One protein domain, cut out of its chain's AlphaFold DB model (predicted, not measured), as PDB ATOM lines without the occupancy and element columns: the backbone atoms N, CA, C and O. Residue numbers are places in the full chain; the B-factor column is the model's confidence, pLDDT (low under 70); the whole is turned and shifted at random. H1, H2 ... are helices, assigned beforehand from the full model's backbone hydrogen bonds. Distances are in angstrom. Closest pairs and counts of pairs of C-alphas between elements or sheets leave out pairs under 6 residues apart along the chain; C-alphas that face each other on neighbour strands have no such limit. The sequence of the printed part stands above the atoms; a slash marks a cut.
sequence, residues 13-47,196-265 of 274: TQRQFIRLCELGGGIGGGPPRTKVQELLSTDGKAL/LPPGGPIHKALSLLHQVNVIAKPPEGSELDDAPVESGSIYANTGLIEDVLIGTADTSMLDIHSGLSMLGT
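Overview. This is residues 13 to 47 and 196 to 265 of the 274 residues of an uncharacterized protein of Martelella radicis (UniProt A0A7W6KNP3). Helix H5 is packed among the other four helices: it crosses H2 of the helical hairpin H1 and H2 at nearly right angles, H3 packs on it, also nearly at right angles, and H4 makes a corner with it, residues 241 to 245 of H4 meeting residues 253 to 257 of H5. The printed part has 105 residues with five named helices, H1 to H5 along the chain, and no named strand: all helix. It is compact, radius of gyration of the C-alphas 12.9 A, spanning 40 by 27 by 23 A.

Arrangement. H2, residues 33 to 47, touches the hub H5, residues 253 to 264, about perpendicular at 86 degrees; the closest C-alphas, of Gly 44 and Gly 259, are 3.8 A apart. H1, residues 13 to 23, forms a hairpin with H2, at a shallow tilt of 12 degrees, opposite ways; the closest C-alphas, of Thr 13 and Asp 43, are 6.9 A apart. H3, residues 201 to 211, touches H5; the closest C-alphas, of Pro 201 and Gly 264, are 4.1 A apart. H4, residues 231 to 245, touches H5 with residues 241 to 245 alone; the closest C-alphas, of Glu 242 and Met 253, are 6.5 A apart. Every O i to N i+4 pair is within hydrogen-bond range in H1, H2, H3 and H5, and 10 of 11 in H4.

Along the chain. H4 measures 22.1 A, H2 20.8 A. H1 begins at C-alpha 13 (135.460, 92.503, 199.179); H5 ends at C-alpha 264 (138.936, 85.604, 204.441).

Size, cuts and confidence. Residues 48 to 195 are not printed; C-alphas 47 and 196 are 15.3 A apart. The link from H3 to H4 is long. Residues 223 to 231 have pLDDT under 70.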
ATOM      1  N   THR A  13     134.381  93.281 199.807       98.25
ATOM      2  CA  THR A  13     135.460  92.503 199.179       98.25
ATOM      3  C   THR A  13     134.988  91.101 198.793       98.25
ATOM      4  O   THR A  13     135.162  90.649 197.660       98.25
ATOM      5  N   GLN A  14     134.316  90.409 199.716       98.38
ATOM      6  CA  GLN A  14     133.790  89.067 199.477       98.38
ATOM      7  C   GLN A  14     132.654  89.059 198.448       98.38
ATOM      8  O   GLN A  14     132.606  88.159 197.608       98.38
ATOM      9  N   ARG A  15     131.760  90.059 198.465       98.00
ATOM     10  CA  ARG A  15     130.694  90.189 197.452       98.00
ATOM     11  C   ARG A  15     131.273  90.383 196.053       98.00
ATOM     12  O   ARG A  15     130.848  89.701 195.119       98.00
ATOM     13  N   GLN A  16     132.267  91.257 195.908       98.06
ATOM     14  CA  GLN A  16     132.930  91.494 194.627       98.06
ATOM     15  C   GLN A  16     133.695  90.261 194.148       98.06
ATOM     16  O   GLN A  16     133.575  89.884 192.981       98.06
ATOM     17  N   PHE A  17     134.406  89.572 195.042       98.00
ATOM     18  CA  PHE A  17     135.083  88.321 194.711       98.00
ATOM     19  C   PHE A  17     134.110  87.240 194.219       98.00
ATOM     20  O   PHE A  17     134.364  86.608 193.192       98.00
ATOM     21  N   ILE A  18     132.973  87.053 194.900       97.00
ATOM     22  CA  ILE A  18     131.925  86.113 194.469       97.00
ATOM     23  C   ILE A  18     131.415  86.487 193.076       97.00
ATOM     24  O   ILE A  18     131.359  85.622 192.203       97.00
ATOM     25  N   ARG A  19     131.133  87.771 192.825       96.56
ATOM     26  CA  ARG A  19     130.706  88.250 191.502       96.56
ATOM     27  C   ARG A  19     131.748  87.960 190.417       96.56
ATOM     28  O   ARG A  19     131.386  87.526 189.327       96.56
ATOM     29  N   LEU A  20     133.037  88.161 190.700       97.06
ATOM     30  CA  LEU A  20     134.115  87.800 189.772       97.06
ATOM     31  C   LEU A  20     134.125  86.291 189.486       97.06
ATOM     32  O   LEU A  20     134.320  85.883 188.343       97.06
ATOM     33  N   CYS A  21     133.889  85.458 190.502       95.62
ATOM     34  CA  CYS A  21     133.824  84.004 190.340       95.62
ATOM     35  C   CYS A  21     132.609  83.560 189.513       95.62
ATOM     36  O   CYS A  21     132.711  82.604 188.748       95.62
ATOM     37  N   GLU A  22     131.469  84.239 189.651       94.38
ATOM     38  CA  GLU A  22     130.260  83.977 188.863       94.38
ATOM     39  C   GLU A  22     130.428  84.350 187.388       94.38
ATOM     40  O   GLU A  22     129.932  83.633 186.518       94.38
ATOM     41  N   LEU A  23     131.139  85.446 187.107       94.19
ATOM     42  CA  LEU A  23     131.466  85.869 185.743       94.19
ATOM     43  C   LEU A  23     132.505  84.950 185.082       94.19
ATOM     44  O   LEU A  23     132.485  84.782 183.862       94.19
ATOM     45  N   GLY A  24     133.391  84.339 185.872       91.81
ATOM     46  CA  GLY A  24     134.458  83.479 185.371       91.81
ATOM     47  C   GLY A  24     135.451  84.243 184.485       91.81
ATOM     48  O   GLY A  24     135.722  85.421 184.700       91.81
ATOM     49  N   GLY A  25     136.006  83.571 183.473       89.62
ATOM     50  CA  GLY A  25     136.956  84.168 182.520       89.62
ATOM     51  C   GLY A  25     138.436  83.987 182.880       89.62
ATOM     52  O   GLY A  25     139.309  84.433 182.143       89.62
ATOM     53  N   GLY A  26     138.723  83.310 183.989       90.12
ATOM     54  CA  GLY A  26     140.046  82.837 184.377       90.12
ATOM     55  C   GLY A  26     140.242  81.333 184.166       90.12
ATOM     56  O   GLY A  26     139.399  80.615 183.616       90.12
ATOM     57  N   ILE A  27     141.392  80.845 184.631       86.81
ATOM     58  CA  ILE A  27     141.795  79.438 184.527       86.81
ATOM     59  C   ILE A  27     140.776  78.539 185.243       86.81
ATOM     60  O   ILE A  27     140.260  78.869 186.310       86.81
ATOM     61  N   GLY A  28     140.445  77.394 184.639       87.38
ATOM     62  CA  GLY A  28     139.526  76.415 185.233       87.38
ATOM     63  C   GLY A  28     138.079  76.905 185.399       87.38
ATOM     64  O   GLY A  28     137.281  76.227 186.059       87.38
ATOM     65  N   GLY A  29     137.729  78.051 184.803       88.81
ATOM     66  CA  GLY A  29     136.438  78.722 184.968       88.81
ATOM     67  C   GLY A  29     136.347  79.614 186.210       88.81
ATOM     68  O   GLY A  29     135.246  80.036 186.547       88.81
ATOM     69  N   GLY A  30     137.466  79.867 186.899       92.81
ATOM     70  CA  GLY A  30     137.561  80.834 187.995       92.81
ATOM     71  C   GLY A  30     137.569  82.291 187.522       92.81
ATOM     72  O   GLY A  30     137.469  82.545 186.320       92.81
ATOM     73  N   PRO A  31     137.699  83.262 188.440       96.38
ATOM     74  CA  PRO A  31     137.841  84.671 188.086       96.38
ATOM     75  C   PRO A  31     139.200  84.951 187.413       96.38
ATOM     76  O   PRO A  31     140.172  84.228 187.656       96.38
ATOM     77  N   PRO A  32     139.336  86.020 186.604       96.44
ATOM     78  CA  PRO A  32     140.626  86.423 186.060       96.44
ATOM     79  C   PRO A  32     141.557  86.851 187.198       96.44
ATOM     80  O   PRO A  32     141.202  87.715 188.002       96.44
ATOM     81  N   ARG A  33     142.767  86.281 187.254       96.62
ATOM     82  CA  ARG A  33     143.741  86.547 188.327       96.62
ATOM     83  C   ARG A  33     144.019  88.039 188.515       96.62
ATOM     84  O   ARG A  33     144.021  88.507 189.646       96.62
ATOM     85  N   THR A  34     144.158  88.784 187.422       96.88
ATOM     86  CA  THR A  34     144.404  90.235 187.452       96.88
ATOM     87  C   THR A  34     143.282  91.018 188.128       96.88
ATOM     88  O   THR A  34     143.554  91.981 188.834       96.88
ATOM     89  N   LYS A  35     142.022  90.585 187.987       98.00
ATOM     90  CA  LYS A  35     140.875  91.224 188.649       98.00
ATOM     91  C   LYS A  35     140.802  90.909 190.135       98.00
ATOM     92  O   LYS A  35     140.421  91.770 190.919       98.00
ATOM     93  N   VAL A  36     141.216  89.708 190.527       98.06
ATOM     94  CA  VAL A  36     141.369  89.370 191.946       98.06
ATOM     95  C   VAL A  36     142.521  90.161 192.564       98.06
ATOM     96  O   VAL A  36     142.356  90.717 193.638       98.06
ATOM     97  N   GLN A  37     143.657  90.276 191.875       98.19
ATOM     98  CA  GLN A  37     144.791  91.094 192.318       98.19
ATOM     99  C   GLN A  37     144.406  92.572 192.492       98.19
ATOM    100  O   GLN A  37     144.752  93.173 193.505       98.19
ATOM    101  N   GLU A  38     143.660  93.144 191.543       98.12
ATOM    102  CA  GLU A  38     143.146  94.522 191.607       98.12
ATOM    103  C   GLU A  38     142.229  94.734 192.823       98.12
ATOM    104  O   GLU A  38     142.402  95.707 193.558       98.12
ATOM    105  N   LEU A  39     141.312  93.792 193.076       98.50
ATOM    106  CA  LEU A  39     140.438  93.799 194.251       98.50
ATOM    107  C   LEU A  39     141.244  93.747 195.558       98.50
ATOM    108  O   LEU A  39     141.069  94.602 196.423       98.50
ATOM    109  N   LEU A  40     142.160  92.778 195.684       98.50
ATOM    110  CA  LEU A  40     142.984  92.608 196.885       98.50
ATOM    111  C   LEU A  40     143.881  93.826 197.136       98.50
ATOM    112  O   LEU A  40     143.993  94.266 198.274       98.50
ATOM    113  N   SER A  41     144.486  94.393 196.089       98.12
ATOM    114  CA  SER A  41     145.322  95.596 196.196       98.12
ATOM    115  C   SER A  41     144.507  96.812 196.639       98.12
ATOM    116  O   SER A  41     144.924  97.540 197.537       98.12
ATOM    117  N   THR A  42     143.325  97.022 196.053       97.69
ATOM    118  CA  THR A  42     142.470  98.181 196.356       97.69
ATOM    119  C   THR A  42     141.976  98.147 197.800       97.69
ATOM    120  O   THR A  42     142.201  99.096 198.555       97.69
ATOM    121  N   ASP A  43     141.364  97.036 198.202       98.06
ATOM    122  CA  ASP A  43     140.790  96.891 199.540       98.06
ATOM    123  C   ASP A  43     141.886  96.739 200.600       98.06
ATOM    124  O   ASP A  43     141.763  97.239 201.717       98.06
ATOM    125  N   GLY A  44     143.008  96.118 200.233       98.25
ATOM    126  CA  GLY A  44     144.192  96.029 201.073       98.25
ATOM    127  C   GLY A  44     144.794  97.389 201.399       98.25
ATOM    128  O   GLY A  44     145.048  97.678 202.567       98.25
ATOM    129  N   LYS A  45     144.944  98.268 200.402       98.12
ATOM    130  CA  LYS A  45     145.386  99.656 200.613       98.12
ATOM    131  C   LYS A  45     144.423 100.435 201.501       98.12
ATOM    132  O   LYS A  45     144.866 101.238 202.320       98.12
ATOM    133  N   ALA A  46     143.116 100.219 201.347       97.88
ATOM    134  CA  ALA A  46     142.120 100.867 202.191       97.88
ATOM    135  C   ALA A  46     142.252 100.422 203.656       97.88
ATOM    136  O   ALA A  46     142.345 101.281 204.532       97.88
ATOM    137  N   LEU A  47     142.377  99.114 203.904       98.00
ATOM    138  CA  LEU A  47     142.608  98.572 205.244       98.00
ATOM    139  C   LEU A  47     143.952  99.028 205.838       98.00
ATOM    140  O   LEU A  47     144.023  99.339 207.024       98.00
ATOM    141  N   LEU A 196     154.786  87.546 206.824       95.62
ATOM    142  CA  LEU A 196     153.527  88.104 207.311       95.62
ATOM    143  C   LEU A 196     152.680  87.011 207.988       95.62
ATOM    144  O   LEU A 196     152.853  85.830 207.677       95.62
ATOM    145  N   PRO A 197     151.759  87.374 208.901       93.00
ATOM    146  CA  PRO A 197     150.924  86.404 209.603       93.00
ATOM    147  C   PRO A 197     150.120  85.510 208.652       93.00
ATOM    148  O   PRO A 197     149.333  86.035 207.866       93.00
ATOM    149  N   PRO A 198     150.263  84.174 208.715       89.62
ATOM    150  CA  PRO A 198     149.598  83.278 207.767       89.62
ATOM    151  C   PRO A 198     148.220  82.782 208.242       89.62
ATOM    152  O   PRO A 198     147.496  82.158 207.470       89.62
ATOM    153  N   GLY A 199     147.877  82.996 209.516       86.31
ATOM    154  CA  GLY A 199     146.729  82.368 210.176       86.31
ATOM    155  C   GLY A 199     145.374  83.020 209.893       86.31
ATOM    156  O   GLY A 199     145.275  84.067 209.246       86.31
ATOM    157  N   GLY A 200     144.315  82.391 210.414       88.25
ATOM    158  CA  GLY A 200     142.952  82.920 210.412       88.25
ATOM    159  C   GLY A 200     142.463  83.345 209.018       88.25
ATOM    160  O   GLY A 200     142.402  82.509 208.109       88.25
ATOM    161  N   PRO A 201     142.109  84.628 208.813       93.38
ATOM    162  CA  PRO A 201     141.538  85.085 207.551       93.38
ATOM    163  C   PRO A 201     142.490  84.904 206.358       93.38
ATOM    164  O   PRO A 201     142.030  84.669 205.244       93.38
ATOM    165  N   ILE A 202     143.807  84.924 206.566       95.88
ATOM    166  CA  ILE A 202     144.780  84.775 205.477       95.88
ATOM    167  C   ILE A 202     144.757  83.353 204.919       95.88
ATOM    168  O   ILE A 202     144.562  83.167 203.717       95.88
ATOM    169  N   HIS A 203     144.853  82.340 205.787       94.44
ATOM    170  CA  HIS A 203     144.710  80.932 205.398       94.44
ATOM    171  C   HIS A 203     143.375  80.680 204.690       94.44
ATOM    172  O   HIS A 203     143.326  80.056 203.622       94.44
ATOM    173  N   LYS A 204     142.284  81.241 205.230       95.50
ATOM    174  CA  LYS A 204     140.954  81.119 204.631       95.50
ATOM    175  C   LYS A 204     140.901  81.715 203.224       95.50
ATOM    176  O   LYS A 204     140.381  81.067 202.314       95.50
ATOM    177  N   ALA A 205     141.440  82.914 203.034       97.56
ATOM    178  CA  ALA A 205     141.473  83.582 201.740       97.56
ATOM    179  C   ALA A 205     142.333  82.822 200.726       97.56
ATOM    180  O   ALA A 205     141.872  82.571 199.616       97.56
ATOM    181  N   LEU A 206     143.528  82.363 201.110       97.81
ATOM    182  CA  LEU A 206     144.382  81.541 200.247       97.81
ATOM    183  C   LEU A 206     143.679  80.238 199.835       97.81
ATOM    184  O   LEU A 206     143.732  79.843 198.671       97.81
ATOM    185  N   SER A 207     142.935  79.614 200.751       96.94
ATOM    186  CA  SER A 207     142.115  78.435 200.448       96.94
ATOM    187  C   SER A 207     141.025  78.738 199.413       96.94
ATOM    188  O   SER A 207     140.810  77.944 198.496       96.94
ATOM    189  N   LEU A 208     140.359  79.896 199.519       97.31
ATOM    190  CA  LEU A 208     139.375  80.355 198.531       97.31
ATOM    191  C   LEU A 208     140.028  80.611 197.168       97.31
ATOM    192  O   LEU A 208     139.507  80.151 196.154       97.31
ATOM    193  N   LEU A 209     141.182  81.287 197.137       98.00
ATOM    194  CA  LEU A 209     141.932  81.542 195.905       98.00
ATOM    195  C   LEU A 209     142.364  80.242 195.221       98.00
ATOM    196  O   LEU A 209     142.284  80.139 193.997       98.00
ATOM    197  N   HIS A 210     142.780  79.238 195.992       97.19
ATOM    198  CA  HIS A 210     143.118  77.927 195.456       97.19
ATOM    199  C   HIS A 210     141.883  77.211 194.892       97.19
ATOM    200  O   HIS A 210     141.914  76.732 193.760       97.19
ATOM    201  N   GLN A 211     140.768  77.207 195.635       96.06
ATOM    202  CA  GLN A 211     139.505  76.585 195.219       96.06
ATOM    203  C   GLN A 211     139.015  77.108 193.859       96.06
ATOM    204  O   GLN A 211     138.426  76.351 193.085       96.06
ATOM    205  N   VAL A 212     139.260  78.387 193.561       96.19
ATOM    206  CA  VAL A 212     138.872  79.024 192.292       96.19
ATOM    207  C   VAL A 212     140.011  79.108 191.267       96.19
ATOM    208  O   VAL A 212     139.863  79.778 190.251       96.19
ATOM    209  N   ASN A 213     141.124  78.402 191.486       95.31
ATOM    210  CA  ASN A 213     142.289  78.331 190.591       95.31
ATOM    211  C   ASN A 213     142.999  79.675 190.332       95.31
ATOM    212  O   ASN A 213     143.617  79.857 189.282       95.31
ATOM    213  N   VAL A 214     142.933  80.619 191.277       96.69
ATOM    214  CA  VAL A 214     143.743  81.850 191.235       96.69
ATOM    215  C   VAL A 214     145.186  81.557 191.638       96.69
ATOM    216  O   VAL A 214     146.097  82.119 191.032       96.69
ATOM    217  N   ILE A 215     145.400  80.656 192.602       96.62
ATOM    218  CA  ILE A 215     146.723  80.137 192.987       96.62
ATOM    219  C   ILE A 215     146.797  78.621 192.784       96.62
ATOM    220  O   ILE A 215     145.801  77.905 192.921       96.62
ATOM    221  N   ALA A 216     147.992  78.123 192.470       94.88
ATOM    222  CA  ALA A 216     148.188  76.723 192.089       94.88
ATOM    223  C   ALA A 216     148.228  75.755 193.281       94.88
ATOM    224  O   ALA A 216     147.804  74.607 193.153       94.88
ATOM    225  N   LYS A 217     148.746  76.199 194.429       96.62
ATOM    226  CA  LYS A 217     148.933  75.368 195.623       96.62
ATOM    227  C   LYS A 217     147.992  75.816 196.747       96.62
ATOM    228  O   LYS A 217     147.755  77.020 196.867       96.62
ATOM    229  N   PRO A 218     147.474  74.885 197.566       95.44
ATOM    230  CA  PRO A 218     146.731  75.242 198.767       95.44
ATOM    231  C   PRO A 218     147.668  75.849 199.828       95.44
ATOM    232  O   PRO A 218     148.870  75.564 199.798       95.44
ATOM    233  N   PRO A 219     147.139  76.644 200.775       94.44
ATOM    234  CA  PRO A 219     147.899  77.043 201.955       94.44
ATOM    235  C   PRO A 219     148.251  75.832 202.825       94.44
ATOM    236  O   PRO A 219     147.469  74.887 202.947       94.44
ATOM    237  N   GLU A 220     149.431  75.876 203.437       91.06
ATOM    238  CA  GLU A 220     149.898  74.874 204.396       91.06
ATOM    239  C   GLU A 220     149.394  75.180 205.813       91.06
ATOM    240  O   GLU A 220     149.081  76.327 206.153       91.06
ATOM    241  N   GLY A 221     149.350  74.144 206.652       82.56
ATOM    242  CA  GLY A 221     148.883  74.229 208.033       82.56
ATOM    243  C   GLY A 221     147.367  74.389 208.147       82.56
ATOM    244  O   GLY A 221     146.608  74.063 207.227       82.56
ATOM    245  N   SER A 222     146.915  74.882 209.299       71.94
ATOM    246  CA  SER A 222     145.496  75.050 209.610       71.94
ATOM    247  C   SER A 222     145.121  76.517 209.841       71.94
ATOM    248  O   SER A 222     145.971  77.353 210.133       71.94
ATOM    249  N   GLU A 223     143.826  76.829 209.731       64.62
ATOM    250  CA  GLU A 223     143.285  78.163 210.032       64.62
ATOM    251  C   GLU A 223     143.436  78.531 211.522       64.62
ATOM    252  O   GLU A 223     143.517  79.714 211.860       64.62
ATOM    253  N   LEU A 224     143.474  77.521 212.401       59.91
ATOM    254  CA  LEU A 224     143.585  77.674 213.848       59.91
ATOM    255  C   LEU A 224     145.051  77.612 214.284       59.91
ATOM    256  O   LEU A 224     145.771  76.657 213.997       59.91
ATOM    257  N   ASP A 225     145.468  78.619 215.044       56.19
ATOM    258  CA  ASP A 225     146.820  78.759 215.599       56.19
ATOM    259  C   ASP A 225     146.958  78.000 216.944       56.19
ATOM    260  O   ASP A 225     147.626  78.451 217.870       56.19
ATOM    261  N   ASP A 226     146.253  76.868 217.072       49.59
ATOM    262  CA  ASP A 226     146.082  76.106 218.325       49.59
ATOM    263  C   ASP A 226     147.117  74.978 218.486       49.59
ATOM    264  O   ASP A 226     147.149  74.278 219.500       49.59
ATOM    265  N   ALA A 227     147.970  74.798 217.478       50.03
ATOM    266  CA  ALA A 227     149.055  73.830 217.451       50.03
ATOM    267  C   ALA A 227     150.419  74.536 217.581       50.03
ATOM    268  O   ALA A 227     150.547  75.718 217.256       50.03
ATOM    269  N   PRO A 228     151.466  73.834 218.053       57.25
ATOM    270  CA  PRO A 228     152.815  74.385 218.071       57.25
ATOM    271  C   PRO A 228     153.237  74.906 216.690       57.25
ATOM    272  O   PRO A 228     153.019  74.193 215.716       57.25
ATOM    273  N   VAL A 229     153.896  76.078 216.624       60.44
ATOM    274  CA  VAL A 229     154.324  76.741 215.368       60.44
ATOM    275  C   VAL A 229     154.798  75.732 214.329       60.44
ATOM    276  O   VAL A 229     155.860  75.117 214.485       60.44
ATOM    277  N   GLU A 230     154.020  75.588 213.261       67.62
ATOM    278  CA  GLU A 230     154.415  74.836 212.080       67.62
ATOM    279  C   GLU A 230     155.295  75.748 211.235       67.62
ATOM    280  O   GLU A 230     154.823  76.481 210.368       67.62
ATOM    281  N   SER A 231     156.594  75.739 211.528       66.12
ATOM    282  CA  SER A 231     157.590  76.615 210.906       66.12
ATOM    283  C   SER A 231     157.501  76.653 209.378       66.12
ATOM    284  O   SER A 231     157.615  77.728 208.796       66.12
ATOM    285  N   GLY A 232     157.234  75.512 208.731       79.12
ATOM    286  CA  GLY A 232     157.044  75.419 207.280       79.12
ATOM    287  C   GLY A 232     155.878  76.262 206.753       79.12
ATOM    288  O   GLY A 232     156.025  76.936 205.733       79.12
ATOM    289  N   SER A 233     154.772  76.327 207.501       85.25
ATOM    290  CA  SER A 233     153.547  77.017 207.080       85.25
ATOM    291  C   SER A 233     153.720  78.535 206.954       85.25
ATOM    292  O   SER A 233     153.160  79.133 206.039       85.25
ATOM    293  N   ILE A 234     154.546  79.167 207.804       88.75
ATOM    294  CA  ILE A 234     154.837  80.611 207.729       88.75
ATOM    295  C   ILE A 234     155.482  80.949 206.380       88.75
ATOM    296  O   ILE A 234     155.017  81.842 205.666       88.75
ATOM    297  N   TYR A 235     156.532  80.212 206.010       91.12
ATOM    298  CA  TYR A 235     157.270  80.454 204.769       91.12
ATOM    299  C   TYR A 235     156.458  80.060 203.535       91.12
ATOM    300  O   TYR A 235     156.458  80.794 202.543       91.12
ATOM    301  N   ALA A 236     155.754  78.925 203.588       92.88
ATOM    302  CA  ALA A 236     154.919  78.454 202.491       92.88
ATOM    303  C   ALA A 236     153.796  79.451 202.185       92.88
ATOM    304  O   ALA A 236     153.655  79.891 201.044       92.88
ATOM    305  N   ASN A 237     153.058  79.885 203.211       94.25
ATOM    306  CA  ASN A 237     151.928  80.793 203.037       94.25
ATOM    307  C   ASN A 237     152.382  82.209 202.661       94.25
ATOM    308  O   ASN A 237     151.768  82.814 201.788       94.25
ATOM    309  N   THR A 238     153.502  82.709 203.203       94.56
ATOM    310  CA  THR A 238     154.089  83.977 202.722       94.56
ATOM    311  C   THR A 238     154.509  83.870 201.250       94.56
ATOM    312  O   THR A 238     154.299  84.801 200.479       94.56
ATOM    313  N   GLY A 239     155.027  82.715 200.818       96.50
ATOM    314  CA  GLY A 239     155.308  82.449 199.405       96.50
ATOM    315  C   GLY A 239     154.061  82.461 198.510       96.50
ATOM    316  O   GLY A 239     154.151  82.863 197.356       96.50
ATOM    317  N   LEU A 240     152.890  82.070 199.024       97.31
ATOM    318  CA  LEU A 240     151.627  82.182 198.284       97.31
ATOM    319  C   LEU A 240     151.150  83.633 198.163       97.31
ATOM    320  O   LEU A 240     150.603  84.002 197.129       97.31
ATOM    321  N   ILE A 241     151.374  84.462 199.185       97.44
ATOM    322  CA  ILE A 241     151.094  85.906 199.116       97.44
ATOM    323  C   ILE A 241     151.978  86.553 198.043       97.44
ATOM    324  O   ILE A 241     151.480  87.309 197.210       97.44
ATOM    325  N   GLU A 242     153.267  86.204 198.022       97.12
ATOM    326  CA  GLU A 242     154.205  86.654 196.990       97.12
ATOM    327  C   GLU A 242     153.789  86.171 195.597       97.12
ATOM    328  O   GLU A 242     153.809  86.968 194.666       97.12
ATOM    329  N   ASP A 243     153.329  84.919 195.447       96.88
ATOM    330  CA  ASP A 243     152.752  84.451 194.181       96.88
ATOM    331  C   ASP A 243     151.622  85.389 193.744       96.88
ATOM    332  O   ASP A 243     151.695  85.975 192.663       96.88
ATOM    333  N   VAL A 244     150.620  85.621 194.600       97.00
ATOM    334  CA  VAL A 244     149.497  86.525 194.294       97.00
ATOM    335  C   VAL A 244     149.973  87.925 193.897       97.00
ATOM    336  O   VAL A 244     149.344  88.534 193.037       97.00
ATOM    337  N   LEU A 245     151.084  88.424 194.437       96.56
ATOM    338  CA  LEU A 245     151.639  89.731 194.083       96.56
ATOM    339  C   LEU A 245     152.238  89.791 192.662       96.56
ATOM    340  O   LEU A 245     152.230  90.856 192.040       96.56
ATOM    341  N   ILE A 246     152.745  88.679 192.119       95.00
ATOM    342  CA  ILE A 246     153.444  88.662 190.822       95.00
ATOM    343  C   ILE A 246     152.574  89.263 189.710       95.00
ATOM    344  O   ILE A 246     151.425  88.869 189.494       95.00
ATOM    345  N   GLY A 247     153.165  90.193 188.957       91.62
ATOM    346  CA  GLY A 247     152.517  90.857 187.825       91.62
ATOM    347  C   GLY A 247     151.644  92.054 188.205       91.62
ATOM    348  O   GLY A 247     151.009  92.628 187.325       91.62
ATOM    349  N   THR A 248     151.619  92.448 189.481       92.69
ATOM    350  CA  THR A 248     150.982  93.695 189.922       92.69
ATOM    351  C   THR A 248     151.976  94.857 189.907       92.69
ATOM    352  O   THR A 248     153.163  94.681 190.180       92.69
ATOM    353  N   ALA A 249     151.491  96.050 189.560       89.81
ATOM    354  CA  ALA A 249     152.234  97.300 189.694       89.81
ATOM    355  C   ALA A 249     151.769  98.040 190.956       89.81
ATOM    356  O   ALA A 249     150.621  97.880 191.383       89.81
ATOM    357  N   ASP A 250     152.659  98.838 191.550       91.38
ATOM    358  CA  ASP A 250     152.357  99.740 192.671       91.38
ATOM    359  C   ASP A 250     151.616  99.065 193.839       91.38
ATOM    360  O   ASP A 250     150.741  99.661 194.468       91.38
ATOM    361  N   THR A 251     151.914  97.792 194.094       96.31
ATOM    362  CA  THR A 251     151.282  96.973 195.131       96.31
ATOM    363  C   THR A 251     152.379  96.298 195.942       96.31
ATOM    364  O   THR A 251     153.374  95.837 195.384       96.31
ATOM    365  N   SER A 252     152.208  96.258 197.258       98.06
ATOM    366  CA  SER A 252     153.120  95.584 198.180       98.06
ATOM    367  C   SER A 252     152.542  94.258 198.676       98.06
ATOM    368  O   SER A 252     151.336  94.004 198.611       98.06
ATOM    369  N   MET A 253     153.401  93.421 199.253       97.81
ATOM    370  CA  MET A 253     153.004  92.235 200.014       97.81
ATOM    371  C   MET A 253     151.988  92.569 201.110       97.81
ATOM    372  O   MET A 253     151.088  91.772 201.364       97.81
ATOM    373  N   LEU A 254     152.125  93.735 201.754       98.12
ATOM    374  CA  LEU A 254     151.229  94.160 202.828       98.12
ATOM    375  C   LEU A 254     149.841  94.527 202.296       98.12
ATOM    376  O   LEU A 254     148.845  94.217 202.939       98.12
ATOM    377  N   ASP A 255     149.754  95.133 201.110       98.56
ATOM    378  CA  ASP A 255     148.469  95.393 200.452       98.56
ATOM    379  C   ASP A 255     147.758  94.077 200.123       98.56
ATOM    380  O   ASP A 255     146.599  93.892 200.483       98.56
ATOM    381  N   ILE A 256     148.462  93.114 199.518       98.44
ATOM    382  CA  ILE A 256     147.875  91.799 199.229       98.44
ATOM    383  C   ILE A 256     147.451  91.091 200.519       98.44
ATOM    384  O   ILE A 256     146.349  90.549 200.574       98.44
ATOM    385  N   HIS A 257     148.282  91.105 201.562       98.25
ATOM    386  CA  HIS A 257     147.959  90.489 202.852       98.25
ATOM    387  C   HIS A 257     146.698  91.093 203.480       98.25
ATOM    388  O   HIS A 257     145.777  90.358 203.835       98.25
ATOM    389  N   SER A 258     146.591  92.418 203.520       98.38
ATOM    390  CA  SER A 258     145.403  93.102 204.031       98.38
ATOM    391  C   SER A 258     144.155  92.831 203.185       98.38
ATOM    392  O   SER A 258     143.081  92.576 203.734       98.38
ATOM    393  N   GLY A 259     144.286  92.771 201.858       98.44
ATOM    394  CA  GLY A 259     143.197  92.356 200.971       98.44
ATOM    395  C   GLY A 259     142.751  90.912 201.227       98.44
ATOM    396  O   GLY A 259     141.555  90.618 201.262       98.44
ATOM    397  N   LEU A 260     143.700  90.001 201.469       98.44
ATOM    398  CA  LEU A 260     143.406  88.622 201.870       98.44
ATOM    399  C   LEU A 260     142.699  88.584 203.229       98.44
ATOM    400  O   LEU A 260     141.768  87.801 203.403       98.44
ATOM    401  N   SER A 261     143.074  89.456 204.168       97.25
ATOM    402  CA  SER A 261     142.389  89.576 205.459       97.25
ATOM    403  C   SER A 261     140.905  89.911 205.265       97.25
ATOM    404  O   SER A 261     140.032  89.224 205.805       97.25
ATOM    405  N   MET A 262     140.600  90.883 204.397       98.12
ATOM    406  CA  MET A 262     139.222  91.236 204.035       98.12
ATOM    407  C   MET A 262     138.491  90.106 203.310       98.12
ATOM    408  O   MET A 262     137.323  89.836 203.594       98.12
ATOM    409  N   LEU A 263     139.167  89.395 202.411       98.25
ATOM    410  CA  LEU A 263     138.569  88.275 201.691       98.25
ATOM    411  C   LEU A 263     138.240  87.094 202.618       98.25
ATOM    412  O   LEU A 263     137.217  86.438 202.432       98.25
ATOM    413  N   GLY A 264     139.077  86.801 203.611       96.50
ATOM    414  CA  GLY A 264     138.936  85.604 204.441       96.50
ATOM    415  C   GLY A 264     138.299  85.812 205.813       96.50
ATOM    416  O   GLY A 264     138.004  84.828 206.494       96.50
ATOM    417  N   THR A 265     138.073  87.057 206.238       94.62
ATOM    418  CA  THR A 265     137.453  87.348 207.538       94.62
ATOM    419  C   THR A 265     136.020  86.825 207.637       94.62
ATOM    420  O   THR A 265     135.268  86.767 206.666       94.62
TER     421      THR A 265